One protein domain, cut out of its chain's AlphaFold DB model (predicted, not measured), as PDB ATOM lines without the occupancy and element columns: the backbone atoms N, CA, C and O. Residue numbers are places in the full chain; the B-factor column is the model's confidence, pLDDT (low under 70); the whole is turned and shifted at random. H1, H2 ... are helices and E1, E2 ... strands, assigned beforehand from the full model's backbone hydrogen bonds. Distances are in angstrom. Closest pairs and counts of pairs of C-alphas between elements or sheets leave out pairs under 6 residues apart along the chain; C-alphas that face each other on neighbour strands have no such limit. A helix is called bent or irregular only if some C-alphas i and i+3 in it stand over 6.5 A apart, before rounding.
ATOM      1  N   LEU A  66      22.820 -96.773 133.098       94.06
ATOM      2  CA  LEU A  66      21.393 -97.037 132.968       94.06
ATOM      3  C   LEU A  66      20.970 -96.871 131.502       94.06
ATOM      4  O   LEU A  66      20.990 -95.758 130.973       94.06
ATOM      5  N   TYR A  67      20.569 -97.963 130.854       94.44
ATOM      6  CA  TYR A  67      20.093 -97.977 129.472       94.44
ATOM      7  C   TYR A  67      18.564 -97.829 129.397       94.44
ATOM      8  O   TYR A  67      17.829 -98.602 130.015       94.44
ATOM      9  N   ILE A  68      18.069 -96.850 128.633       96.31
ATOM     10  CA  ILE A  68      16.639 -96.515 128.531       96.31
ATOM     11  C   ILE A  68      16.190 -96.517 127.061       96.31
ATOM     12  O   ILE A  68      16.582 -95.650 126.273       96.31
ATOM     13  N   ASP A  69      15.318 -97.462 126.700       94.31
ATOM     14  CA  ASP A  69      14.766 -97.627 125.345       94.31
ATOM     15  C   ASP A  69      13.282 -98.051 125.398       94.31
ATOM     16  O   ASP A  69      12.749 -98.414 126.444       94.31
ATOM     17  N   TYR A  70      12.590 -97.969 124.264       92.31
ATOM     18  CA  TYR A  70      11.217 -98.433 124.068       92.31
ATOM     19  C   TYR A  70      11.114 -99.818 123.409       92.31
ATOM     20  O   TYR A  70      10.001-100.314 123.212       92.31
ATOM     21  N   ASN A  71      12.239-100.382 122.964       90.38
ATOM     22  CA  ASN A  71      12.305-101.668 122.286       90.38
ATOM     23  C   ASN A  71      12.936-102.740 123.187       90.38
ATOM     24  O   ASN A  71      14.066-102.620 123.650       90.38
ATOM     25  N   ASP A  72      12.170-103.803 123.373       91.81
ATOM     26  CA  ASP A  72      12.480-105.055 124.053       91.81
ATOM     27  C   ASP A  72      13.757-105.740 123.543       91.81
ATOM     28  O   ASP A  72      14.610-106.103 124.348       91.81
ATOM     29  N   VAL A  73      13.951-105.846 122.224       89.06
ATOM     30  CA  VAL A  73      15.168-106.462 121.654       89.06
ATOM     31  C   VAL A  73      16.425-105.668 122.037       89.06
ATOM     32  O   VAL A  73      17.422-106.259 122.450       89.06
ATOM     33  N   HIS A  74      16.384-104.330 121.986       88.62
ATOM     34  CA  HIS A  74      17.496-103.489 122.451       88.62
ATOM     35  C   HIS A  74      17.742-103.652 123.960       88.62
ATOM     36  O   HIS A  74      18.893-103.690 124.387       88.62
ATOM     37  N   ILE A  75      16.679-103.751 124.767       92.38
ATOM     38  CA  ILE A  75      16.766-103.952 126.223       92.38
ATOM     39  C   ILE A  75      17.405-105.306 126.551       92.38
ATOM     40  O   ILE A  75      18.276-105.374 127.412       92.38
ATOM     41  N   ASN A  76      17.045-106.366 125.827       90.62
ATOM     42  CA  ASN A  76      17.626-107.693 126.019       90.62
ATOM     43  C   ASN A  76      19.103-107.746 125.592       90.62
ATOM     44  O   ASN A  76      19.902-108.384 126.276       90.62
ATOM     45  N   ILE A  77      19.504-107.024 124.534       88.00
ATOM     46  CA  ILE A  77      20.931-106.843 124.213       88.00
ATOM     47  C   ILE A  77      21.636-106.068 125.337       88.00
ATOM     48  O   ILE A  77      22.680-106.507 125.808       88.00
ATOM     49  N   ALA A  78      21.059-104.966 125.832       89.06
ATOM     50  CA  ALA A  78      21.655-104.185 126.919       89.06
ATOM     51  C   ALA A  78      21.869-105.022 128.198       89.06
ATOM     52  O   ALA A  78      22.952-104.971 128.783       89.06
ATOM     53  N   LYS A  79      20.889-105.852 128.585       90.88
ATOM     54  CA  LYS A  79      21.029-106.812 129.694       90.88
ATOM     55  C   LYS A  79      22.221-107.754 129.489       90.88
ATOM     56  O   LYS A  79      23.061-107.850 130.376       90.88
ATOM     57  N   LYS A  80      22.348-108.376 128.306       88.31
ATOM     58  CA  LYS A  80      23.470-109.279 127.966       88.31
ATOM     59  C   LYS A  80      24.851-108.609 128.027       88.31
ATOM     60  O   LYS A  80      25.846-109.302 128.197       88.31
ATOM     61  N   TYR A  81      24.923-107.284 127.893       84.62
ATOM     62  CA  TYR A  81      26.166-106.512 128.016       84.62
ATOM     63  C   TYR A  81      26.459-106.042 129.461       84.62
ATOM     64  O   TYR A  81      27.515-105.453 129.694       84.62
ATOM     65  N   GLY A  82      25.568-106.310 130.429       87.38
ATOM     66  CA  GLY A  82      25.715-105.945 131.849       87.38
ATOM     67  C   GLY A  82      25.064-104.613 132.257       87.38
ATOM     68  O   GLY A  82      25.283-104.128 133.370       87.38
ATOM     69  N   TYR A  83      24.281-103.984 131.374       89.19
ATOM     70  CA  TYR A  83      23.614-102.712 131.673       89.19
ATOM     71  C   TYR A  83      22.387-102.896 132.572       89.19
ATOM     72  O   TYR A  83      21.561-103.783 132.351       89.19
ATOM     73  N   LYS A  84      22.172-101.956 133.500       92.12
ATOM     74  CA  LYS A  84      20.867-101.798 134.156       92.12
ATOM     75  C   LYS A  84      19.885-101.169 133.163       92.12
ATOM     76  O   LYS A  84      20.223-100.178 132.522       92.12
ATOM     77  N   THR A  85      18.676-101.713 133.018       94.62
ATOM     78  CA  THR A  85      17.759-101.339 131.919       94.62
ATOM     79  C   THR A  85      16.395-100.822 132.375       94.62
ATOM     80  O   THR A  85      15.804-101.395 133.286       94.62
ATOM     81  N   ILE A  86      15.834 -99.838 131.661       96.44
ATOM     82  CA  ILE A  86      14.417 -99.438 131.742       96.44
ATOM     83  C   ILE A  86      13.776 -99.551 130.354       96.44
ATOM     84  O   ILE A  86      14.147 -98.824 129.430       96.44
ATOM     85  N   LEU A  87      12.771-100.422 130.228       96.38
ATOM     86  CA  LEU A  87      11.895-100.495 129.057       96.38
ATOM     87  C   LEU A  87      10.714 -99.530 129.234       96.38
ATOM     88  O   LEU A  87       9.901 -99.704 130.141       96.38
ATOM     89  N   VAL A  88      10.579 -98.537 128.351       95.38
ATOM     90  CA  VAL A  88       9.420 -97.625 128.339       95.38
ATOM     91  C   VAL A  88       8.399 -98.016 127.272       95.38
ATOM     92  O   VAL A  88       8.743 -98.404 126.157       95.38
ATOM     93  N   LYS A  89       7.103 -97.844 127.541       93.56
ATOM     94  CA  LYS A  89       6.075 -98.133 126.528       93.56
ATOM     95  C   LYS A  89       6.206 -97.165 125.340       93.56
ATOM     96  O   LYS A  89       6.061 -95.953 125.494       93.56
ATOM     97  N   LYS A  90       6.364 -97.694 124.122       88.62
ATOM     98  CA  LYS A  90       6.570 -96.964 122.842       88.62
ATOM     99  C   LYS A  90       5.610 -95.789 122.553       88.62
ATOM    100  O   LYS A  90       5.969 -94.885 121.794       88.62
ATOM    101  N   LYS A  91       4.397 -95.780 123.127       87.81
ATOM    102  CA  LYS A  91       3.433 -94.660 123.040       87.81
ATOM    103  C   LYS A  91       3.722 -93.565 124.083       87.81
ATOM    104  O   LYS A  91       3.808 -92.386 123.725       87.81
ATOM    105  N   GLU A  92       3.922 -93.953 125.340       90.69
ATOM    106  CA  GLU A  92       4.055 -93.074 126.516       90.69
ATOM    107  C   GLU A  92       5.469 -92.485 126.677       90.69
ATOM    108  O   GLU A  92       5.587 -91.303 126.995       90.69
ATOM    109  N   GLY A  93       6.521 -93.242 126.339       93.00
ATOM    110  CA  GLY A  93       7.924 -92.835 126.508       93.00
ATOM    111  C   GLY A  93       8.293 -92.599 127.974       93.00
ATOM    112  O   GLY A  93       7.759 -93.275 128.848       93.00
ATOM    113  N   LEU A  94       9.180 -91.635 128.248       94.81
ATOM    114  CA  LEU A  94       9.354 -91.145 129.620       94.81
ATOM    115  C   LEU A  94       8.103 -90.378 130.077       94.81
ATOM    116  O   LEU A  94       7.688 -89.408 129.433       94.81
ATOM    117  N   THR A  95       7.541 -90.809 131.206       95.56
ATOM    118  CA  THR A  95       6.495 -90.114 131.968       95.56
ATOM    119  C   THR A  95       7.125 -89.225 133.046       95.56
ATOM    120  O   THR A  95       8.283 -89.420 133.419       95.56
ATOM    121  N   SER A  96       6.381 -88.237 133.555       95.31
ATOM    122  CA  SER A  96       6.865 -87.349 134.627       95.31
ATOM    123  C   SER A  96       7.240 -88.118 135.898       95.31
ATOM    124  O   SER A  96       8.272 -87.839 136.492       95.31
ATOM    125  N   GLU A  97       6.427 -89.112 136.257       96.00
ATOM    126  CA  GLU A  97       6.629 -90.062 137.358       96.00
ATOM    127  C   GLU A  97       7.971 -90.796 137.227       96.00
ATOM    128  O   GLU A  97       8.859 -90.607 138.052       96.00
ATOM    129  N   LEU A  98       8.189 -91.496 136.107       96.31
ATOM    130  CA  LEU A  98       9.428 -92.227 135.834       96.31
ATOM    131  C   LEU A  98      10.666 -91.310 135.787       96.31
ATOM    132  O   LEU A  98      11.755 -91.712 136.191       96.31
ATOM    133  N   MET A  99      10.519 -90.065 135.320       97.06
ATOM    134  CA  MET A  99      11.594 -89.066 135.382       97.06
ATOM    135  C   MET A  99      11.899 -88.625 136.820       97.06
ATOM    136  O   MET A  99      13.072 -88.430 137.147       97.06
ATOM    137  N   SER A 100      10.882 -88.512 137.678       96.62
ATOM    138  CA  SER A 100      11.042 -88.248 139.112       96.62
ATOM    139  C   SER A 100      11.737 -89.418 139.811       96.62
ATOM    140  O   SER A 100      12.739 -89.212 140.486       96.62
ATOM    141  N   ASP A 101      11.310 -90.658 139.556       96.19
ATOM    142  CA  ASP A 101      11.869 -91.851 140.205       96.19
ATOM    143  C   ASP A 101      13.340 -92.123 139.847       96.19
ATOM    144  O   ASP A 101      14.103 -92.652 140.665       96.19
ATOM    145  N   ILE A 102      13.767 -91.716 138.646       95.69
ATOM    146  CA  ILE A 102      15.182 -91.685 138.256       95.69
ATOM    147  C   ILE A 102      15.920 -90.561 139.007       95.69
ATOM    148  O   ILE A 102      16.977 -90.809 139.581       95.69
ATOM    149  N   ILE A 103      15.377 -89.334 139.041       95.44
ATOM    150  CA  ILE A 103      15.999 -88.170 139.712       95.44
ATOM    151  C   ILE A 103      16.154 -88.380 141.224       95.44
ATOM    152  O   ILE A 103      17.181 -88.002 141.794       95.44
ATOM    153  N   GLU A 104      15.148 -88.961 141.868       94.38
ATOM    154  CA  GLU A 104      15.090 -89.262 143.305       94.38
ATOM    155  C   GLU A 104      15.923 -90.494 143.684       94.38
ATOM    156  O   GLU A 104      16.184 -90.725 144.860       94.38
ATOM    157  N   GLY A 105      16.381 -91.267 142.695       90.38
ATOM    158  CA  GLY A 105      17.260 -92.414 142.889       90.38
ATOM    159  C   GLY A 105      16.560 -93.720 143.277       90.38
ATOM    160  O   GLY A 105      17.245 -94.722 143.481       90.38
ATOM    161  N   LYS A 106      15.218 -93.742 143.319       92.31
ATOM    162  CA  LYS A 106      14.398 -94.933 143.621       92.31
ATOM    163  C   LYS A 106      14.732 -96.116 142.705       92.31
ATOM    164  O   LYS A 106      14.750 -97.256 143.155       92.31
ATOM    165  N   ILE A 107      15.012 -95.848 141.425       87.31
ATOM    166  CA  ILE A 107      15.362 -96.890 140.443       87.31
ATOM    167  C   ILE A 107      16.871 -97.188 140.445       87.31
ATOM    168  O   ILE A 107      17.279 -98.349 140.345       87.31
ATOM    169  N   CYS A 108      17.722 -96.168 140.572       85.62
ATOM    170  CA  CYS A 108      19.172 -96.316 140.714       85.62
ATOM    171  C   CYS A 108      19.797 -95.097 141.402       85.62
ATOM    172  O   CYS A 108      19.458 -93.959 141.077       85.62
ATOM    173  N   LYS A 109      20.788 -95.318 142.273       87.50
ATOM    174  CA  LYS A 109      21.606 -94.236 142.835       87.50
ATOM    175  C   LYS A 109      22.403 -93.552 141.721       87.50
ATOM    176  O   LYS A 109      23.402 -94.093 141.256       87.50
ATOM    177  N   LEU A 110      21.964 -92.367 141.295       85.88
ATOM    178  CA  LEU A 110      22.609 -91.592 140.223       85.88
ATOM    179  C   LEU A 110      24.084 -91.256 140.515       85.88
ATOM    180  O   LEU A 110      24.862 -91.059 139.590       85.88
ATOM    181  N   GLU A 111      24.477 -91.276 141.790       84.44
ATOM    182  CA  GLU A 111      25.859 -91.194 142.288       84.44
ATOM    183  C   GLU A 111      26.813 -92.225 141.657       84.44
ATOM    184  O   GLU A 111      28.025 -92.027 141.660       84.44
ATOM    185  N   HIS A 112      26.281 -93.345 141.156       85.94
ATOM    186  CA  HIS A 112      27.053 -94.456 140.593       85.94
ATOM    187  C   HIS A 112      26.644 -94.790 139.148       85.94
ATOM    188  O   HIS A 112      27.107 -95.787 138.606       85.94
ATOM    189  N   TYR A 113      25.751 -94.002 138.530       90.00
ATOM    190  CA  TYR A 113      25.136 -94.330 137.241       90.00
ATOM    191  C   TYR A 113      25.092 -93.132 136.289       90.00
ATOM    192  O   TYR A 113      24.485 -92.099 136.563       90.00
ATOM    193  N   HIS A 114      25.684 -93.310 135.112       92.50
ATOM    194  CA  HIS A 114      25.463 -92.492 133.923       92.50
ATOM    195  C   HIS A 114      24.252 -93.019 133.133       92.50
ATOM    196  O   HIS A 114      23.781 -94.131 133.373       92.50
ATOM    197  N   ILE A 115      23.712 -92.236 132.196       95.06
ATOM    198  CA  ILE A 115      22.489 -92.598 131.456       95.06
ATOM    199  C   ILE A 115      22.773 -92.717 129.961       95.06
ATOM    200  O   ILE A 115      23.333 -91.812 129.349       95.06
ATOM    201  N   ILE A 116      22.323 -93.819 129.361       94.81
ATOM    202  CA  ILE A 116      22.323 -94.059 127.917       94.81
ATOM    203  C   ILE A 116      20.858 -94.142 127.479       94.81
ATOM    204  O   ILE A 116      20.137 -95.048 127.885       94.81
ATOM    205  N   ILE A 117      20.387 -93.193 126.671       95.69
ATOM    206  CA  ILE A 117      18.953 -93.025 126.392       95.69
ATOM    207  C   ILE A 117      18.660 -92.884 124.899       95.69
ATOM    208  O   ILE A 117      19.258 -92.061 124.205       95.69
ATOM    209  N   ASN A 118      17.716 -93.676 124.386       92.81
ATOM    210  CA  ASN A 118      17.275 -93.566 122.995       92.81
ATOM    211  C   ASN A 118      16.522 -92.246 122.769       92.81
ATOM    212  O   ASN A 118      15.584 -91.910 123.489       92.81
ATOM    213  N   CYS A 119      16.908 -91.476 121.753       92.12
ATOM    214  CA  CYS A 119      16.283 -90.187 121.471       92.12
ATOM    215  C   CYS A 119      14.811 -90.330 121.052       92.12
ATOM    216  O   CYS A 119      13.949 -89.550 121.466       92.12
ATOM    217  N   TRP A 120      14.500 -91.310 120.203       89.50
ATOM    218  CA  TRP A 120      13.171 -91.445 119.615       89.50
ATOM    219  C   TRP A 120      12.246 -92.276 120.501       89.50
ATOM    220  O   TRP A 120      12.643 -93.257 121.117       89.50
ATOM    221  N   LYS A 121      10.972 -91.868 120.543       88.56
ATOM    222  CA  LYS A 121       9.883 -92.409 121.386       88.56
ATOM    223  C   LYS A 121      10.069 -92.264 122.895       88.56
ATOM    224  O   LYS A 121       9.084 -91.915 123.542       88.56
ATOM    225  N   VAL A 122      11.269 -92.452 123.437       93.88
ATOM    226  CA  VAL A 122      11.563 -92.208 124.855       93.88
ATOM    227  C   VAL A 122      11.452 -90.708 125.144       93.88
ATOM    228  O   VAL A 122      10.517 -90.300 125.829       93.88
ATOM    229  N   LEU A 123      12.307 -89.875 124.530       94.88
ATOM    230  CA  LEU A 123      12.328 -88.420 124.758       94.88
ATOM    231  C   LEU A 123      11.259 -87.640 123.962       94.88
ATOM    232  O   LEU A 123      10.839 -86.561 124.382       94.88
ATOM    233  N   THR A 124      10.812 -88.141 122.801       92.19
ATOM    234  CA  THR A 124      10.006 -87.361 121.829       92.19
ATOM    235  C   THR A 124       8.567 -87.845 121.622       92.19
ATOM    236  O   THR A 124       8.323 -89.048 121.511       92.19
ATOM    237  N   LYS A 125       7.640 -86.902 121.385       86.75
ATOM    238  CA  LYS A 125       6.208 -87.126 121.067       86.75
ATOM    239  C   LYS A 125       5.911 -87.566 119.616       86.75
ATOM    240  O   LYS A 125       4.756 -87.877 119.284       86.75
ATOM    241  N   SER A 126       6.894 -87.490 118.716       71.88
ATOM    242  CA  SER A 126       6.705 -87.623 117.261       71.88
ATOM    243  C   SER A 126       7.112 -89.009 116.716       71.88
ATOM    244  O   SER A 126       7.245 -89.990 117.453       71.88
ATOM    245  N   ASN A 127       7.242 -89.122 115.390       67.38
ATOM    246  CA  ASN A 127       7.695 -90.322 114.682       67.38
ATOM    247  C   ASN A 127       8.942 -90.026 113.831       67.38
ATOM    248  O   ASN A 127       9.010 -90.406 112.666       67.38
ATOM    249  N   LEU A 128       9.916 -89.306 114.402       72.19
ATOM    250  CA  LEU A 128      11.162 -88.946 113.711       72.19
ATOM    251  C   LEU A 128      12.092 -90.128 113.397       72.19
ATOM    252  O   LEU A 128      13.045 -89.955 112.647       72.19
ATOM    253  N   ASN A 129      11.785 -91.341 113.863       63.94
ATOM    254  CA  ASN A 129      12.530 -92.547 113.497       63.94
ATOM    255  C   ASN A 129      12.498 -92.859 111.990       63.94
ATOM    256  O   ASN A 129      13.376 -93.566 111.517       63.94
ATOM    257  N   SER A 130      11.540 -92.314 111.228       58.78
ATOM    258  CA  SER A 130      11.517 -92.395 109.758       58.78
ATOM    259  C   SER A 130      12.232 -91.233 109.048       58.78
ATOM    260  O   SER A 130      12.081 -91.082 107.839       58.78
ATOM    261  N   PHE A 131      12.968 -90.383 109.775       66.69
ATOM    262  CA  PHE A 131      13.750 -89.276 109.223       66.69
ATOM    263  C   PHE A 131      15.232 -89.462 109.575       66.69
ATOM    264  O   PHE A 131      15.641 -89.320 110.729       66.69
ATOM    265  N   SER A 132      16.044 -89.775 108.565       69.00
ATOM    266  CA  SER A 132      17.501 -89.857 108.675       69.00
ATOM    267  C   SER A 132      18.140 -89.373 107.375       69.00
ATOM    268  O   SER A 132      18.024 -90.020 106.335       69.00
ATOM    269  N   PHE A 133      18.778 -88.208 107.432       71.50
ATOM    270  CA  PHE A 133      19.540 -87.600 106.343       71.50
ATOM    271  C   PHE A 133      20.688 -86.797 106.957       71.50
ATOM    272  O   PHE A 133      20.570 -86.354 108.102       71.50
ATOM    273  N   ASP A 134      21.788 -86.609 106.228       72.62
ATOM    274  CA  ASP A 134      22.865 -85.759 106.726       72.62
ATOM    275  C   ASP A 134      22.562 -84.269 106.515       72.62
ATOM    276  O   ASP A 134      21.948 -83.867 105.526       72.62
ATOM    277  N   SER A 135      22.989 -83.452 107.472       73.44
ATOM    278  CA  SER A 135      22.686 -82.029 107.559       73.44
ATOM    279  C   SER A 135      23.925 -81.178 107.861       73.44
ATOM    280  O   SER A 135      23.790 -80.145 108.513       73.44
ATOM    281  N   ILE A 136      25.119 -81.601 107.420       74.56
ATOM    282  CA  ILE A 136      26.343 -80.773 107.465       74.56
ATOM    283  C   ILE A 136      26.116 -79.467 106.689       74.56
ATOM    284  O   ILE A 136      26.282 -78.384 107.241       74.56
ATOM    285  N   ASP A 137      25.632 -79.568 105.448       73.62
ATOM    286  CA  ASP A 137      25.428 -78.423 104.545       73.62
ATOM    287  C   ASP A 137      24.138 -77.619 104.827       73.62
ATOM    288  O   ASP A 137      23.699 -76.801 104.010       73.62
ATOM    289  N   TYR A 138      23.468 -77.865 105.959       78.50
ATOM    290  CA  TYR A 138      22.273 -77.119 106.352       78.50
ATOM    291  C   TYR A 138      22.663 -75.936 107.239       78.50
ATOM    292  O   TYR A 138      22.955 -76.105 108.420       78.50
ATOM    293  N   ASP A 139      22.556 -74.723 106.688       85.12
ATOM    294  CA  ASP A 139      22.487 -73.495 107.488       85.12
ATOM    295  C   ASP A 139      21.481 -73.647 108.647       85.12
ATOM    296  O   ASP A 139      20.384 -74.193 108.482       85.12
ATOM    297  N   ALA A 140      21.841 -73.118 109.816       86.38
ATOM    298  CA  ALA A 140      21.056 -73.232 111.036       86.38
ATOM    299  C   ALA A 140      19.652 -72.613 110.906       86.38
ATOM    300  O   ALA A 140      18.691 -73.187 111.423       86.38
ATOM    301  N   LYS A 141      19.491 -71.494 110.180       90.00
ATOM    302  CA  LYS A 141      18.164 -70.879 109.968       90.00
ATOM    303  C   LYS A 141      17.304 -71.756 109.058       90.00
ATOM    304  O   LYS A 141      16.142 -72.020 109.371       90.00
ATOM    305  N   ARG A 142      17.885 -72.280 107.973       90.38
ATOM    306  CA  ARG A 142      17.242 -73.251 107.074       90.38
ATOM    307  C   ARG A 142      16.863 -74.538 107.808       90.38
ATOM    308  O   ARG A 142      15.771 -75.057 107.575       90.38
ATOM    309  N   PHE A 143      17.714 -75.050 108.697       90.56
ATOM    310  CA  PHE A 143      17.395 -76.219 109.520       90.56
ATOM    311  C   PHE A 143      16.228 -75.935 110.470       90.56
ATOM    312  O   PHE A 143      15.245 -76.672 110.462       90.56
ATOM    313  N   SER A 144      16.309 -74.836 111.225       91.56
ATOM    314  CA  SER A 144      15.289 -74.400 112.185       91.56
ATOM    315  C   SER A 144      13.916 -74.231 111.520       91.56
ATOM    316  O   SER A 144      12.925 -74.794 111.983       91.56
ATOM    317  N   SER A 145      13.868 -73.579 110.351       91.12
ATOM    318  CA  SER A 145      12.651 -73.448 109.541       91.12
ATOM    319  C   SER A 145      12.071 -74.808 109.125       91.12
ATOM    320  O   SER A 145      10.886 -75.054 109.336       91.12
ATOM    321  N   ASN A 146      12.887 -75.734 108.603       89.69
ATOM    322  CA  ASN A 146      12.403 -77.073 108.238       89.69
ATOM    323  C   ASN A 146      11.979 -77.914 109.460       89.69
ATOM    324  O   ASN A 146      11.076 -78.748 109.351       89.69
ATOM    325  N   LEU A 147      12.594 -77.704 110.627       90.31
ATOM    326  CA  LEU A 147      12.220 -78.369 111.874       90.31
ATOM    327  C   LEU A 147      10.843 -77.912 112.360       90.31
ATOM    328  O   LEU A 147       9.981 -78.759 112.602       90.31
ATOM    329  N   GLU A 148      10.618 -76.601 112.427       90.12
ATOM    330  CA  GLU A 148       9.344 -76.010 112.847       90.12
ATOM    331  C   GLU A 148       8.211 -76.266 111.842       90.12
ATOM    332  O   GLU A 148       7.086 -76.573 112.246       90.12
ATOM    333  N   GLU A 149       8.502 -76.230 110.537       87.50
ATOM    334  CA  GLU A 149       7.490 -76.436 109.497       87.50
ATOM    335  C   GLU A 149       7.164 -77.910 109.227       87.50
ATOM    336  O   GLU A 149       6.002 -78.226 108.948       87.50
ATOM    337  N   LYS A 150       8.151 -78.816 109.313       86.06
ATOM    338  CA  LYS A 150       8.029 -80.212 108.854       86.06
ATOM    339  C   LYS A 150       8.479 -81.238 109.895       86.06
ATOM    340  O   LYS A 150       7.678 -82.091 110.284       86.06
ATOM    341  N   TYR A 151       9.737 -81.202 110.341       86.25
ATOM    342  CA  TYR A 151      10.308 -82.344 111.072       86.25
ATOM    343  C   TYR A 151       9.675 -82.556 112.459       86.25
ATOM    344  O   TYR A 151       9.410 -83.705 112.817       86.25
ATOM    345  N   LYS A 152       9.348 -81.500 113.227       87.62
ATOM    346  CA  LYS A 152       8.773 -81.671 114.580       87.62
ATOM    347  C   LYS A 152       7.408 -82.373 114.570       87.62
ATOM    348  O   LYS A 152       7.070 -83.088 115.515       87.62
ATOM    349  N   TRP A 153       6.666 -82.225 113.473       84.94
ATOM    350  CA  TRP A 153       5.367 -82.859 113.235       84.94
ATOM    351  C   TRP A 153       5.508 -84.296 112.717       84.94
ATOM    352  O   TRP A 153       4.759 -85.183 113.135       84.94
ATOM    353  N   GLY A 154       6.476 -84.548 111.827       80.56
ATOM    354  CA  GLY A 154       6.643 -85.840 111.158       80.56
ATOM    355  C   GLY A 154       5.346 -86.260 110.459       80.56
ATOM    356  O   GLY A 154       4.782 -85.503 109.676       80.56
ATOM    357  N   ASN A 155       4.817 -87.438 110.798       76.31
ATOM    358  CA  ASN A 155       3.565 -87.953 110.225       76.31
ATOM    359  C   ASN A 155       2.291 -87.231 110.741       76.31
ATOM    360  O   ASN A 155       1.191 -87.580 110.326       76.31
ATOM    361  N   LYS A 156       2.407 -86.250 111.652       78.75
ATOM    362  CA  LYS A 156       1.276 -85.524 112.273       78.75
ATOM    363  C   LYS A 156       1.014 -84.139 111.648       78.75
ATOM    364  O   LYS A 156       0.592 -83.223 112.347       78.75
ATOM    365  N   LEU A 157       1.255 -83.957 110.346       81.19
ATOM    366  CA  LEU A 157       0.980 -82.679 109.658       81.19
ATOM    367  C   LEU A 157      -0.510 -82.280 109.715       81.19
ATOM    368  O   LEU A 157      -0.814 -81.126 110.005       81.19
ATOM    369  N   TYR A 158      -1.427 -83.248 109.633       83.25
ATOM    370  CA  TYR A 158      -2.869 -83.031 109.839       83.25
ATOM    371  C   TYR A 158      -3.223 -82.430 111.219       83.25
ATOM    372  O   TYR A 158      -4.282 -81.826 111.385       83.25
ATOM    373  N   LEU A 159      -2.362 -82.614 112.232       83.31
ATOM    374  CA  LEU A 159      -2.523 -81.993 113.549       83.31
ATOM    375  C   LEU A 159      -2.044 -80.540 113.510       83.31
ATOM    376  O   LEU A 159      -2.746 -79.668 114.009       83.31
ATOM    377  N   LYS A 160      -0.898 -80.267 112.866       85.75
ATOM    378  CA  LYS A 160      -0.393 -78.902 112.636       85.75
ATOM    379  C   LYS A 160      -1.473 -78.032 112.003       85.75
ATOM    380  O   LYS A 160      -1.712 -76.930 112.472       85.75
ATOM    381  N   GLU A 161      -2.138 -78.510 110.958       88.06
ATOM    382  CA  GLU A 161      -3.156 -77.740 110.229       88.06
ATOM    383  C   GLU A 161      -4.294 -77.247 111.139       88.06
ATOM    384  O   GLU A 161      -4.708 -76.096 111.009       88.06
ATOM    385  N   ARG A 162      -4.706 -78.057 112.123       90.88
ATOM    386  CA  ARG A 162      -5.825 -77.781 113.044       90.88
ATOM    387  C   ARG A 162      -5.484 -76.883 114.243       90.88
ATOM    388  O   ARG A 162      -6.401 -76.429 114.913       90.88
ATOM    389  N   LEU A 163      -4.204 -76.636 114.529       89.94
ATOM    390  CA  LEU A 163      -3.768 -75.835 115.683       89.94
ATOM    391  C   LEU A 163      -3.720 -74.329 115.371       89.94
ATOM    392  O   LEU A 163      -3.380 -73.914 114.259       89.94
ATOM    393  N   THR A 164      -3.970 -73.489 116.374       92.25
ATOM    394  CA  THR A 164      -3.771 -72.031 116.305       92.25
ATOM    395  C   THR A 164      -2.292 -71.653 116.136       92.25
ATOM    396  O   THR A 164      -1.383 -72.477 116.284       92.25
ATOM    397  N   LYS A 165      -2.017 -70.376 115.821       89.75
ATOM    398  CA  LYS A 165      -0.640 -69.860 115.690       89.75
ATOM    399  C   LYS A 165       0.174 -70.006 116.980       89.75
ATOM    400  O   LYS A 165       1.385 -70.186 116.891       89.75
ATOM    401  N   ASP A 166      -0.460 -69.955 118.147       90.94
ATOM    402  CA  ASP A 166       0.235 -69.972 119.436       90.94
ATOM    403  C   ASP A 166       0.417 -71.391 119.983       90.94
ATOM    404  O   ASP A 166       1.514 -71.733 120.421       90.94
ATOM    405  N   GLU A 167      -0.554 -72.289 119.790       89.62
ATOM    406  CA  GLU A 167      -0.337 -73.730 119.994       89.62
ATOM    407  C   GLU A 167       0.796 -74.272 119.103       89.62
ATOM    408  O   GLU A 167       1.606 -75.088 119.546       89.62
ATOM    409  N   LYS A 168       0.918 -73.777 117.860       88.94
ATOM    410  CA  LYS A 168       2.036 -74.106 116.954       88.94
ATOM    411  C   LYS A 168       3.404 -73.709 117.519       88.94
ATOM    412  O   LYS A 168       4.361 -74.458 117.304       88.94
ATOM    413  N   LYS A 169       3.498 -72.590 118.251       86.69
ATOM    414  CA  LYS A 169       4.718 -72.152 118.961       86.69
ATOM    415  C   LYS A 169       4.988 -73.031 120.186       86.69
ATOM    416  O   LYS A 169       6.108 -73.494 120.370       86.69
ATOM    417  N   LEU A 170       3.955 -73.303 120.989       87.75
ATOM    418  CA  LEU A 170       4.048 -74.115 122.211       87.75
ATOM    419  C   LEU A 170       4.301 -75.612 121.934       87.75
ATOM    420  O   LEU A 170       4.772 -76.340 122.813       87.75
ATOM    421  N   PHE A 171       4.029 -76.097 120.717       88.81
ATOM    422  CA  PHE A 171       4.292 -77.484 120.337       88.81
ATOM    423  C   PHE A 171       5.799 -77.793 120.267       88.81
ATOM    424  O   PHE A 171       6.453 -77.611 119.236       88.81
ATOM    425  N   SER A 172       6.340 -78.335 121.359       90.25
ATOM    426  CA  SER A 172       7.666 -78.966 121.395       90.25
ATOM    427  C   SER A 172       7.623 -80.431 120.948       90.25
ATOM    428  O   SER A 172       6.746 -81.196 121.373       90.25
ATOM    429  N   LEU A 173       8.630 -80.823 120.157       91.50
ATOM    430  CA  LEU A 173       8.968 -82.200 119.776       91.50
ATOM    431  C   LEU A 173       9.150 -83.133 120.989       91.50
ATOM    432  O   LEU A 173       8.775 -84.311 120.936       91.50
ATOM    433  N   PHE A 174       9.736 -82.613 122.065       93.81
ATOM    434  CA  PHE A 174      10.050 -83.364 123.277       93.81
ATOM    435  C   PHE A 174       8.816 -83.547 124.171       93.81
ATOM    436  O   PHE A 174       7.857 -82.765 124.119       93.81
ATOM    437  N   ARG A 175       8.809 -84.619 124.972       92.62
ATOM    438  CA  ARG A 175       7.777 -84.863 125.994       92.62
ATOM    439  C   ARG A 175       7.867 -83.792 127.101       92.62
ATOM    440  O   ARG A 175       8.935 -83.203 127.276       92.62
ATOM    441  N   PRO A 176       6.761 -83.477 127.807       92.56
ATOM    442  CA  PRO A 176       6.802 -82.548 128.942       92.56
ATOM    443  C   PRO A 176       7.825 -83.016 129.983       92.56
ATOM    444  O   PRO A 176       8.086 -84.209 130.076       92.56
ATOM    445  N   GLY A 177       8.438 -82.098 130.730       94.19
ATOM    446  CA  GLY A 177       9.438 -82.425 131.757       94.19
ATOM    447  C   GLY A 177      10.826 -82.839 131.244       94.19
ATOM    448  O   GLY A 177      11.800 -82.606 131.949       94.19
ATOM    449  N   VAL A 178      10.973 -83.351 130.012       95.81
ATOM    450  CA  VAL A 178      12.265 -83.858 129.490       95.81
ATOM    451  C   VAL A 178      13.393 -82.818 129.544       95.81
ATOM    452  O   VAL A 178      14.534 -83.169 129.832       95.81
ATOM    453  N   VAL A 179      13.099 -81.536 129.305       94.75
ATOM    454  CA  VAL A 179      14.115 -80.467 129.365       94.75
ATOM    455  C   VAL A 179      14.672 -80.313 130.780       94.75
ATOM    456  O   VAL A 179      15.888 -80.269 130.966       94.75
ATOM    457  N   ASP A 180      13.795 -80.277 131.783       96.69
ATOM    458  CA  ASP A 180      14.194 -80.137 133.181       96.69
ATOM    459  C   ASP A 180      14.743 -81.444 133.766       96.69
ATOM    460  O   ASP A 180      15.632 -81.387 134.610       96.69
ATOM    461  N   PHE A 181      14.330 -82.607 133.250       97.31
ATOM    462  CA  PHE A 181      14.936 -83.907 133.551       97.31
ATOM    463  C   PHE A 181      16.415 -83.949 133.144       97.31
ATOM    464  O   PHE A 181      17.281 -84.110 134.003       97.31
ATOM    465  N   MET A 182      16.725 -83.693 131.867       97.31
ATOM    466  CA  MET A 182      18.106 -83.675 131.349       97.31
ATOM    467  C   MET A 182      18.983 -82.653 132.099       97.31
ATOM    468  O   MET A 182      20.112 -82.940 132.484       97.31
ATOM    469  N   LYS A 183      18.428 -81.471 132.385       96.94
ATOM    470  CA  LYS A 183      19.063 -80.402 133.174       96.94
ATOM    471  C   LYS A 183      19.285 -80.780 134.646       96.94
ATOM    472  O   LYS A 183      20.261 -80.326 135.238       96.94
ATOM    473  N   SER A 184      18.410 -81.591 135.241       96.88
ATOM    474  CA  SER A 184      18.532 -82.057 136.635       96.88
ATOM    475  C   SER A 184      19.543 -83.194 136.772       96.88
ATOM    476  O   SER A 184      20.305 -83.208 137.734       96.88
ATOM    477  N   LEU A 185      19.605 -84.090 135.785       96.38
ATOM    478  CA  LEU A 185      20.659 -85.098 135.651       96.38
ATOM    479  C   LEU A 185      22.039 -84.440 135.497       96.38
ATOM    480  O   LEU A 185      22.937 -84.714 136.289       96.38
ATOM    481  N   TYR A 186      22.173 -83.489 134.565       95.69
ATOM    482  CA  TYR A 186      23.407 -82.719 134.370       95.69
ATOM    483  C   TYR A 186      23.858 -82.005 135.659       95.69
ATOM    484  O   TYR A 186      25.020 -82.090 136.050       95.69
ATOM    485  N   LYS A 187      22.925 -81.375 136.392       95.62
ATOM    486  CA  LYS A 187      23.193 -80.770 137.713       95.62
ATOM    487  C   LYS A 187      23.670 -81.763 138.783       95.62
ATOM    488  O   LYS A 187      24.313 -81.333 139.735       95.62
ATOM    489  N   LYS A 188      23.342 -83.051 138.654       94.44
ATOM    490  CA  LYS A 188      23.785 -84.139 139.543       94.44
ATOM    491  C   LYS A 188      25.106 -84.787 139.090       94.44
ATOM    492  O   LYS A 188      25.503 -85.787 139.670       94.44
ATOM    493  N   GLY A 189      25.773 -84.254 138.060       93.50
ATOM    494  CA  GLY A 189      27.004 -84.830 137.500       93.50
ATOM    495  C   GLY A 189      26.781 -86.082 136.640       93.50
ATOM    496  O   GLY A 189      27.741 -86.752 136.265       93.50
ATOM    497  N   VAL A 190      25.528 -86.413 136.312       94.75
ATOM    498  CA  VAL A 190      25.189 -87.592 135.507       94.75
ATOM    499  C   VAL A 190      25.513 -87.308 134.042       94.75
ATOM    500  O   VAL A 190      24.852 -86.483 133.409       94.75
ATOM    501  N   LYS A 191      26.491 -88.028 133.482       94.06
ATOM    502  CA  LYS A 191      26.747 -88.026 132.036       94.06
ATOM    503  C   LYS A 191      25.567 -88.652 131.296       94.06
ATOM    504  O   LYS A 191      25.070 -89.705 131.701       94.06
ATOM    505  N   ILE A 192      25.133 -88.014 130.210       95.38
ATOM    506  CA  ILE A 192      23.992 -88.466 129.406       95.38
ATOM    507  C   ILE A 192      24.438 -88.713 127.964       95.38
ATOM    508  O   ILE A 192      24.856 -87.787 127.274       95.38
ATOM    509  N   PHE A 193      24.298 -89.948 127.497       94.31
ATOM    510  CA  PHE A 193      24.605 -90.374 126.136       94.31
ATOM    511  C   PHE A 193      23.299 -90.621 125.379       94.31
ATOM    512  O   PHE A 193      22.475 -91.441 125.784       94.31
ATOM    513  N   VAL A 194      23.090 -89.920 124.266       94.56
ATOM    514  CA  VAL A 194      21.869 -90.051 123.458       94.56
ATOM    515  C   VAL A 194      22.103 -91.048 122.329       94.56
ATOM    516  O   VAL A 194      22.898 -90.793 121.430       94.56
ATOM    517  N   THR A 195      21.392 -92.173 122.323       90.44
ATOM    518  CA  THR A 195      21.463 -93.141 121.216       90.44
ATOM    519  C   THR A 195      20.393 -92.833 120.170       90.44
ATOM    520  O   THR A 195      19.272 -92.438 120.499       90.44
ATOM    521  N   CYS A 196      20.715 -92.964 118.881       87.50
ATOM    522  CA  CYS A 196      19.733 -92.727 117.822       87.50
ATOM    523  C   CYS A 196      20.062 -93.457 116.513       87.50
ATOM    524  O   CYS A 196      21.217 -93.545 116.109       87.50
ATOM    525  N   ASN A 197      19.028 -93.929 115.810       80.62
ATOM    526  CA  ASN A 197      19.157 -94.516 114.468       80.62
ATOM    527  C   ASN A 197      19.306 -93.452 113.356       80.62
ATOM    528  O   ASN A 197      19.695 -93.789 112.240       80.62
ATOM    529  N   SER A 198      18.972 -92.186 113.629       83.56
ATOM    530  CA  SER A 198      19.097 -91.087 112.662       83.56
ATOM    531  C   SER A 198      20.529 -90.546 112.583       83.56
ATOM    532  O   SER A 198      21.284 -90.651 113.547       83.56
ATOM    533  N   HIS A 199      20.889 -89.926 111.453       84.69
ATOM    534  CA  HIS A 199      22.222 -89.356 111.226       84.69
ATOM    535  C   HIS A 199      22.657 -88.371 112.327       84.69
ATOM    536  O   HIS A 199      21.862 -87.533 112.761       84.69
ATOM    537  N   TYR A 200      23.934 -88.429 112.725       87.62
ATOM    538  CA  TYR A 200      24.513 -87.644 113.825       87.62
ATOM    539  C   TYR A 200      24.144 -86.157 113.755       87.62
ATOM    540  O   TYR A 200      23.572 -85.612 114.700       87.62
ATOM    541  N   ASN A 201      24.406 -85.511 112.615       88.56
ATOM    542  CA  ASN A 201      24.193 -84.072 112.455       88.56
ATOM    543  C   ASN A 201      22.710 -83.674 112.546       88.56
ATOM    544  O   ASN A 201      22.401 -82.628 113.112       88.56
ATOM    545  N   PHE A 202      21.786 -84.529 112.093       89.56
ATOM    546  CA  PHE A 202      20.345 -84.279 112.209       89.56
ATOM    547  C   PHE A 202      19.887 -84.284 113.676       89.56
ATOM    548  O   PHE A 202      19.166 -83.384 114.111       89.56
ATOM    549  N   VAL A 203      20.352 -85.263 114.462       91.62
ATOM    550  CA  VAL A 203      20.049 -85.360 115.902       91.62
ATOM    551  C   VAL A 203      20.715 -84.214 116.673       91.62
ATOM    552  O   VAL A 203      20.066 -83.569 117.497       91.62
ATOM    553  N   ARG A 204      21.975 -83.897 116.347       93.69
ATOM    554  CA  ARG A 204      22.726 -82.767 116.912       93.69
ATOM    555  C   ARG A 204      22.003 -81.440 116.692       93.69
ATOM    556  O   ARG A 204      21.768 -80.720 117.656       93.69
ATOM    557  N   SER A 205      21.590 -81.134 115.463       93.62
ATOM    558  CA  SER A 205      20.894 -79.880 115.149       93.62
ATOM    559  C   SER A 205      19.518 -79.774 115.822       93.62
ATOM    560  O   SER A 205      19.128 -78.680 116.230       93.62
ATOM    561  N   ILE A 206      18.810 -80.892 116.041       93.56
ATOM    562  CA  ILE A 206      17.589 -80.918 116.869       93.56
ATOM    563  C   ILE A 206      17.900 -80.592 118.336       93.56
ATOM    564  O   ILE A 206      17.226 -79.752 118.934       93.56
ATOM    565  N   LEU A 207      18.923 -81.220 118.924       94.75
ATOM    566  CA  LEU A 207      19.306 -80.980 120.320       94.75
ATOM    567  C   LEU A 207      19.877 -79.569 120.542       94.75
ATOM    568  O   LEU A 207      19.707 -79.015 121.626       94.75
ATOM    569  N   ILE A 208      20.498 -78.963 119.526       94.88
ATOM    570  CA  ILE A 208      20.924 -77.555 119.548       94.88
ATOM    571  C   ILE A 208      19.707 -76.619 119.480       94.88
ATOM    572  O   ILE A 208      19.592 -75.736 120.327       94.88
ATOM    573  N   HIS A 209      18.763 -76.833 118.550       93.25
ATOM    574  CA  HIS A 209      17.546 -76.006 118.420       93.25
ATOM    575  C   HIS A 209      16.692 -76.005 119.697       93.25
ATOM    576  O   HIS A 209      16.211 -74.957 120.115       93.25
ATOM    577  N   TYR A 210      16.562 -77.155 120.368       93.25
ATOM    578  CA  TYR A 210      15.876 -77.253 121.666       93.25
ATOM    579  C   TYR A 210      16.770 -76.926 122.882       93.25
ATOM    580  O   TYR A 210      16.328 -77.068 124.021       93.25
ATOM    581  N   ASN A 211      18.005 -76.458 122.662       94.44
ATOM    582  CA  ASN A 211      18.965 -76.024 123.688       94.44
ATOM    583  C   ASN A 211      19.274 -77.092 124.770       94.44
ATOM    584  O   ASN A 211      19.514 -76.782 125.945       94.44
ATOM    585  N   LEU A 212      19.260 -78.359 124.335       96.62
ATOM    586  CA  LEU A 212      19.527 -79.581 125.103       96.62
ATOM    587  C   LEU A 212      20.948 -80.124 124.908       96.62
ATOM    588  O   LEU A 212      21.436 -80.836 125.776       96.62
ATOM    589  N   PHE A 213      21.616 -79.801 123.793       96.69
ATOM    590  CA  PHE A 213      22.935 -80.360 123.444       96.69
ATOM    591  C   PHE A 213      24.004 -80.128 124.532       96.69
ATOM    592  O   PHE A 213      24.873 -80.959 124.736       96.69
ATOM    593  N   ARG A 214      23.889 -79.034 125.291       96.06
ATOM    594  CA  ARG A 214      24.743 -78.687 126.445       96.06
ATOM    595  C   ARG A 214      24.535 -79.531 127.716       96.06
ATOM    596  O   ARG A 214      25.208 -79.275 128.705       96.06
ATOM    597  N   TYR A 215      23.561 -80.444 127.734       97.25
ATOM    598  CA  TYR A 215      23.267 -81.324 128.875       97.25
ATOM    599  C   TYR A 215      23.642 -82.787 128.611       97.25
ATOM    600  O   TYR A 215      23.370 -83.640 129.451       97.25
ATOM    601  N   ILE A 216      24.208 -83.089 127.441       95.88
ATOM    602  CA  ILE A 216      24.622 -84.437 127.056       95.88
ATOM    603  C   ILE A 216      26.139 -84.497 126.926       95.88
ATOM    604  O   ILE A 216      26.765 -83.512 126.545       95.88
ATOM    605  N   GLU A 217      26.704 -85.661 127.227       94.50
ATOM    606  CA  GLU A 217      28.105 -85.958 126.949       94.50
ATOM    607  C   GLU A 217      28.275 -86.160 125.437       94.50
ATOM    608  O   GLU A 217      29.113 -85.515 124.811       94.50
ATOM    609  N   ASP A 218      27.435 -87.012 124.825       92.31
ATOM    610  CA  ASP A 218      27.494 -87.249 123.382       92.31
ATOM    611  C   ASP A 218      26.241 -87.904 122.757       92.31
ATOM    612  O   ASP A 218      25.289 -88.288 123.443       92.31
ATOM    613  N   ILE A 219      26.251 -88.043 121.423       92.44
ATOM    614  CA  ILE A 219      25.222 -88.693 120.603       92.44
ATOM    615  C   ILE A 219      25.817 -89.883 119.829       92.44
ATOM    616  O   ILE A 219      26.548 -89.711 118.846       92.44
ATOM    617  N   VAL A 220      25.434 -91.104 120.206       89.06
ATOM    618  CA  VAL A 220      25.859 -92.343 119.537       89.06
ATOM    619  C   VAL A 220      24.871 -92.698 118.418       89.06
ATOM    620  O   VAL A 220      23.681 -92.915 118.656       89.06
ATOM    621  N   THR A 221      25.360 -92.747 117.177       85.69
ATOM    622  CA  THR A 221      24.553 -92.984 115.962       85.69
ATOM    623  C   THR A 221      25.327 -93.827 114.946       85.69
ATOM    624  O   THR A 221      26.549 -93.687 114.894       85.69
ATOM    625  N   PRO A 222      24.676 -94.629 114.076       79.38
ATOM    626  CA  PRO A 222      25.365 -95.461 113.080       79.38
ATOM    627  C   PRO A 222      26.395 -94.703 112.234       79.38
ATOM    628  O   PRO A 222      27.511 -95.182 112.041       79.38
ATOM    629  N   SER A 223      26.058 -93.477 111.825       79.38
ATOM    630  CA  SER A 223      26.943 -92.568 111.089       79.38
ATOM    631  C   SER A 223      28.188 -92.140 111.865       79.38
ATOM    632  O   SER A 223      29.251 -91.997 111.273       79.38
ATOM    633  N   ARG A 224      28.078 -91.949 113.187       83.06
ATOM    634  CA  ARG A 224      29.236 -91.653 114.042       83.06
ATOM    635  C   ARG A 224      30.070 -92.907 114.307       83.06
ATOM    636  O   ARG A 224      31.284 -92.831 114.408       83.06
ATOM    637  N   CYS A 225      29.408 -94.056 114.384       79.44
ATOM    638  CA  CYS A 225      30.008 -95.364 114.624       79.44
ATOM    639  C   CYS A 225      30.765 -95.956 113.422       79.44
ATOM    640  O   CYS A 225      31.233 -97.088 113.516       79.44
ATOM    641  N   GLY A 226      30.809 -95.268 112.274       71.75
ATOM    642  CA  GLY A 226      31.355 -95.824 111.031       71.75
ATOM    643  C   GLY A 226      30.597 -97.058 110.519       71.75
ATOM    644  O   GLY A 226      31.146 -97.838 109.745       71.75
ATOM    645  N   ILE A 227      29.349 -97.276 110.954       70.00
ATOM    646  CA  ILE A 227      28.544 -98.425 110.526       70.00
ATOM    647  C   ILE A 227      28.022 -98.125 109.110       70.00
ATOM    648  O   ILE A 227      27.262 -97.166 108.944       70.00
ATOM    649  N   PRO A 228      28.418 -98.900 108.083       55.06
ATOM    650  CA  PRO A 228      28.094 -98.588 106.698       55.06
ATOM    651  C   PRO A 228      26.596 -98.739 106.414       55.06
ATOM    652  O   PRO A 228      25.905 -99.593 106.973       55.06
ATOM    653  N   HIS A 229      26.096 -97.910 105.499       51.31
ATOM    654  CA  HIS A 229      24.697 -97.906 105.081       51.31
ATOM    655  C   HIS A 229      24.416 -99.056 104.094       51.31
ATOM    656  O   HIS A 229      24.563 -98.883 102.887       51.31
ATOM    657  N   GLY A 230      24.008-100.219 104.606       38.75
ATOM    658  CA  GLY A 230      23.619-101.385 103.801       38.75
ATOM    659  C   GLY A 230      22.110-101.504 103.544       38.75
ATOM    660  O   GLY A 230      21.295-100.953 104.286       38.75
ATOM    661  N   LYS A 231      21.747-102.270 102.507       33.16
ATOM    662  CA  LYS A 231      20.414-102.872 102.333       33.16
ATOM    663  C   LYS A 231      20.489-104.350 102.715       33.16
ATOM    664  O   LYS A 231      21.429-105.022 102.306       33.16
ATOM    665  N   LYS A 239      10.859 -96.289 106.236       34.09
ATOM    666  CA  LYS A 239      10.644 -95.895 104.817       34.09
ATOM    667  C   LYS A 239      11.967 -95.532 104.124       34.09
ATOM    668  O   LYS A 239      12.196 -94.393 103.730       34.09
ATOM    669  N   ASP A 240      12.847 -96.519 104.095       36.75
ATOM    670  CA  ASP A 240      14.298 -96.372 103.983       36.75
ATOM    671  C   ASP A 240      14.962 -97.720 103.624       36.75
ATOM    672  O   ASP A 240      15.964 -97.756 102.919       36.75
ATOM    673  N   GLY A 241      14.383 -98.850 104.070       33.56
ATOM    674  CA  GLY A 241      14.882-100.196 103.745       33.56
ATOM    675  C   GLY A 241      16.222-100.554 104.403       33.56
ATOM    676  O   GLY A 241      16.914-101.453 103.934       33.56
ATOM    677  N   ARG A 242      16.603 -99.832 105.465       47.38
ATOM    678  CA  ARG A 242      17.841-100.031 106.227       47.38
ATOM    679  C   ARG A 242      17.527-100.655 107.590       47.38
ATOM    680  O   ARG A 242      17.083 -99.950 108.495       47.38
ATOM    681  N   GLN A 243      17.786-101.953 107.756       49.78
ATOM    682  CA  GLN A 243      17.918-102.540 109.093       49.78
ATOM    683  C   GLN A 243      19.305-102.198 109.651       49.78
ATOM    684  O   GLN A 243      20.333-102.502 109.050       49.78
ATOM    685  N   ILE A 244      19.339-101.552 110.815       57.34
ATOM    686  CA  ILE A 244      20.577-101.282 111.552       57.34
ATOM    687  C   ILE A 244      20.811-102.470 112.484       57.34
ATOM    688  O   ILE A 244      20.039-102.637 113.428       57.34
ATOM    689  N   ASN A 245      21.863-103.270 112.257       66.00
ATOM    690  CA  ASN A 245      22.273-104.277 113.245       66.00
ATOM    691  C   ASN A 245      22.547-103.557 114.580       66.00
ATOM    692  O   ASN A 245      23.344-102.615 114.651       66.00
ATOM    693  N   LYS A 246      21.832-103.982 115.625       69.88
ATOM    694  CA  LYS A 246      21.822-103.300 116.918       69.88
ATOM    695  C   LYS A 246      23.018-103.641 117.785       69.88
ATOM    696  O   LYS A 246      23.505-102.756 118.479       69.88
ATOM    697  N   GLU A 247      23.546-104.851 117.680       70.69
ATOM    698  CA  GLU A 247      24.753-105.285 118.387       70.69
ATOM    699  C   GLU A 247      25.952-104.430 117.968       70.69
ATOM    700  O   GLU A 247      26.684-103.949 118.820       70.69
ATOM    701  N   ARG A 248      26.085-104.093 116.677       70.94
ATOM    702  CA  ARG A 248      27.093-103.139 116.181       70.94
ATOM    703  C   ARG A 248      26.920-101.733 116.759       70.94
ATOM    704  O   ARG A 248      27.915-101.037 116.956       70.94
ATOM    705  N   VAL A 249      25.687-101.306 117.050       73.69
ATOM    706  CA  VAL A 249      25.439-100.044 117.771       73.69
ATOM    707  C   VAL A 249      25.836-100.178 119.243       73.69
ATOM    708  O   VAL A 249      26.456 -99.254 119.753       73.69
ATOM    709  N   PHE A 250      25.580-101.311 119.903       75.50
ATOM    710  CA  PHE A 250      26.077-101.568 121.262       75.50
ATOM    711  C   PHE A 250      27.608-101.636 121.321       75.50
ATOM    712  O   PHE A 250      28.193-100.891 122.090       75.50
ATOM    713  N   VAL A 251      28.283-102.368 120.431       77.62
ATOM    714  CA  VAL A 251      29.755-102.361 120.287       77.62
ATOM    715  C   VAL A 251      30.307-100.942 120.085       77.62
ATOM    716  O   VAL A 251      31.373-100.608 120.599       77.62
ATOM    717  N   CYS A 252      29.585-100.075 119.372       79.31
ATOM    718  CA  CYS A 252      29.945 -98.662 119.257       79.31
ATOM    719  C   CYS A 252      29.715 -97.865 120.552       79.31
ATOM    720  O   CYS A 252      30.569 -97.056 120.908       79.31
ATOM    721  N   ILE A 253      28.601 -98.093 121.263       81.00
ATOM    722  CA  ILE A 253      28.364 -97.526 122.600       81.00
ATOM    723  C   ILE A 253      29.519 -97.931 123.525       81.00
ATOM    724  O   ILE A 253      30.119 -97.052 124.128       81.00
ATOM    725  N   GLU A 254      29.899 -99.211 123.554       80.69
ATOM    726  CA  GLU A 254      30.991 -99.744 124.380       80.69
ATOM    727  C   GLU A 254      32.352 -99.121 124.069       80.69
ATOM    728  O   GLU A 254      33.063 -98.697 124.981       80.69
ATOM    729  N   ARG A 255      32.711 -99.001 122.783       79.06
ATOM    730  CA  ARG A 255      33.918 -98.264 122.365       79.06
ATOM    731  C   ARG A 255      33.866 -96.805 122.813       79.06
ATOM    732  O   ARG A 255      34.867 -96.258 123.262       79.06
ATOM    733  N   HIS A 256      32.700 -96.174 122.710       76.25
ATOM    734  CA  HIS A 256      32.527 -94.766 123.047       76.25
ATOM    735  C   HIS A 256      32.515 -94.491 124.562       76.25
ATOM    736  O   HIS A 256      33.015 -93.451 124.981       76.25
ATOM    737  N   VAL A 257      32.036 -95.430 125.389       75.62
ATOM    738  CA  VAL A 257      32.183 -95.383 126.859       75.62
ATOM    739  C   VAL A 257      33.523 -95.953 127.356       75.62
ATOM    740  O   VAL A 257      33.703 -96.134 128.558       75.62
ATOM    741  N   GLY A 258      34.471 -96.227 126.450       67.38
ATOM    742  CA  GLY A 258      35.845 -96.632 126.769       67.38
ATOM    743  C   GLY A 258      36.027 -98.091 127.207       67.38
ATOM    744  O   GLY A 258      37.086 -98.429 127.730       67.38
TER     745      GLY A 258
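This is residues 66 to 231 and 239 to 258 of the 263 residues of an uncharacterized protein of viral metagenome (UniProt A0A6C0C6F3). A twisted sheet of five parallel strands makes the core, with H1 and H9 over one face and short H3 on the other; H2 and H7 run side by side, H7 grazing the sheet, as does H8. H4, H5 and H6 make a small, loose lobe at one end, joined to this body where H4 crosses H8. The printed part has 186 residues, with nine named helices and five named strands in the order E1 H1 E2 H2 E3 H3 H4 H5 H6 H7 E4 H8 E5 H9; the sheet's order is E2 E1 E3 E4 E5. The class is mixed, helices and strands; the whole is compact, with a radius of gyration of the C-alphas of 16.4 A, and spans 45 by 40 by 27 A.

E1, residues 66 to 69, begins at C-alpha 66 (21.393, -97.037, 132.968). H1 is residues 72 to 80, E2 84 to 87, H2 96 to 103, E3 114 to 118, 13.7 A long, and H3 119 to 123. H4, residues 140 to 151, is 14.1 A long and only just irregular, with C-alphas 148 and 151 6.6 A apart; H5, 154 to 162, is irregular, with C-alphas 155 and 158 8.1 A apart. H6 is 165 to 170, H7 178 to 187, E4 192 to 195, H8 200 to 209 and E5 218 to 220. H9, residues 246 to 256, is 15.0 A long and ends at C-alpha 256 (32.527, -94.766, 123.047).

In the sheet the neighbour strands are parallel, with backbone N and O within hydrogen-bond range across each pair: N 67 and O 84 at 2.8 A for E1 and E2, N 68 and O 116 at 2.8 A for E1 and E3, N 193 and O 115 at 2.8 A for E3 and E4, and N 220 and O 194 at 2.8 A for E4 and E5. E1, H1, E2 and E4, H8, E5 are strand-helix-strand units, parallel neighbour strands with a helix between, both with right-handed crossovers. H1, height 8.4 A, and H9, height 9.2 A, touch at a steep tilt of 48 degrees, C-alphas 74 and 246 closest at 7.0 A. H2 and H7 touch at a shallow tilt of 10 degrees, C-alphas 99 and 181 closest at 6.4 A. H4 and H8 touch about perpendicular, at 87 degrees, C-alphas 144 and 209 closest at 6.8 A. H5 is close to but not clearly touching H4 and H6. Every O i to N i+4 pair is within hydrogen-bond range in the helices except H5, with 2 of 5, and 3 of 6 for O i to N i+3.

The C-alphas of Lys 80 and Lys 165 are the farthest apart, 47.8 A. Residues 232 to 238 are not printed; C-alphas 231 and 239 stand 12.3 A apart across the cut. The link from H3 to H4, 16 residues, is long. Mean pLDDT of the printed part is 85.5; residues 127, 129 to 132, 228 to 231, 239 to 246 and 258 are under 70.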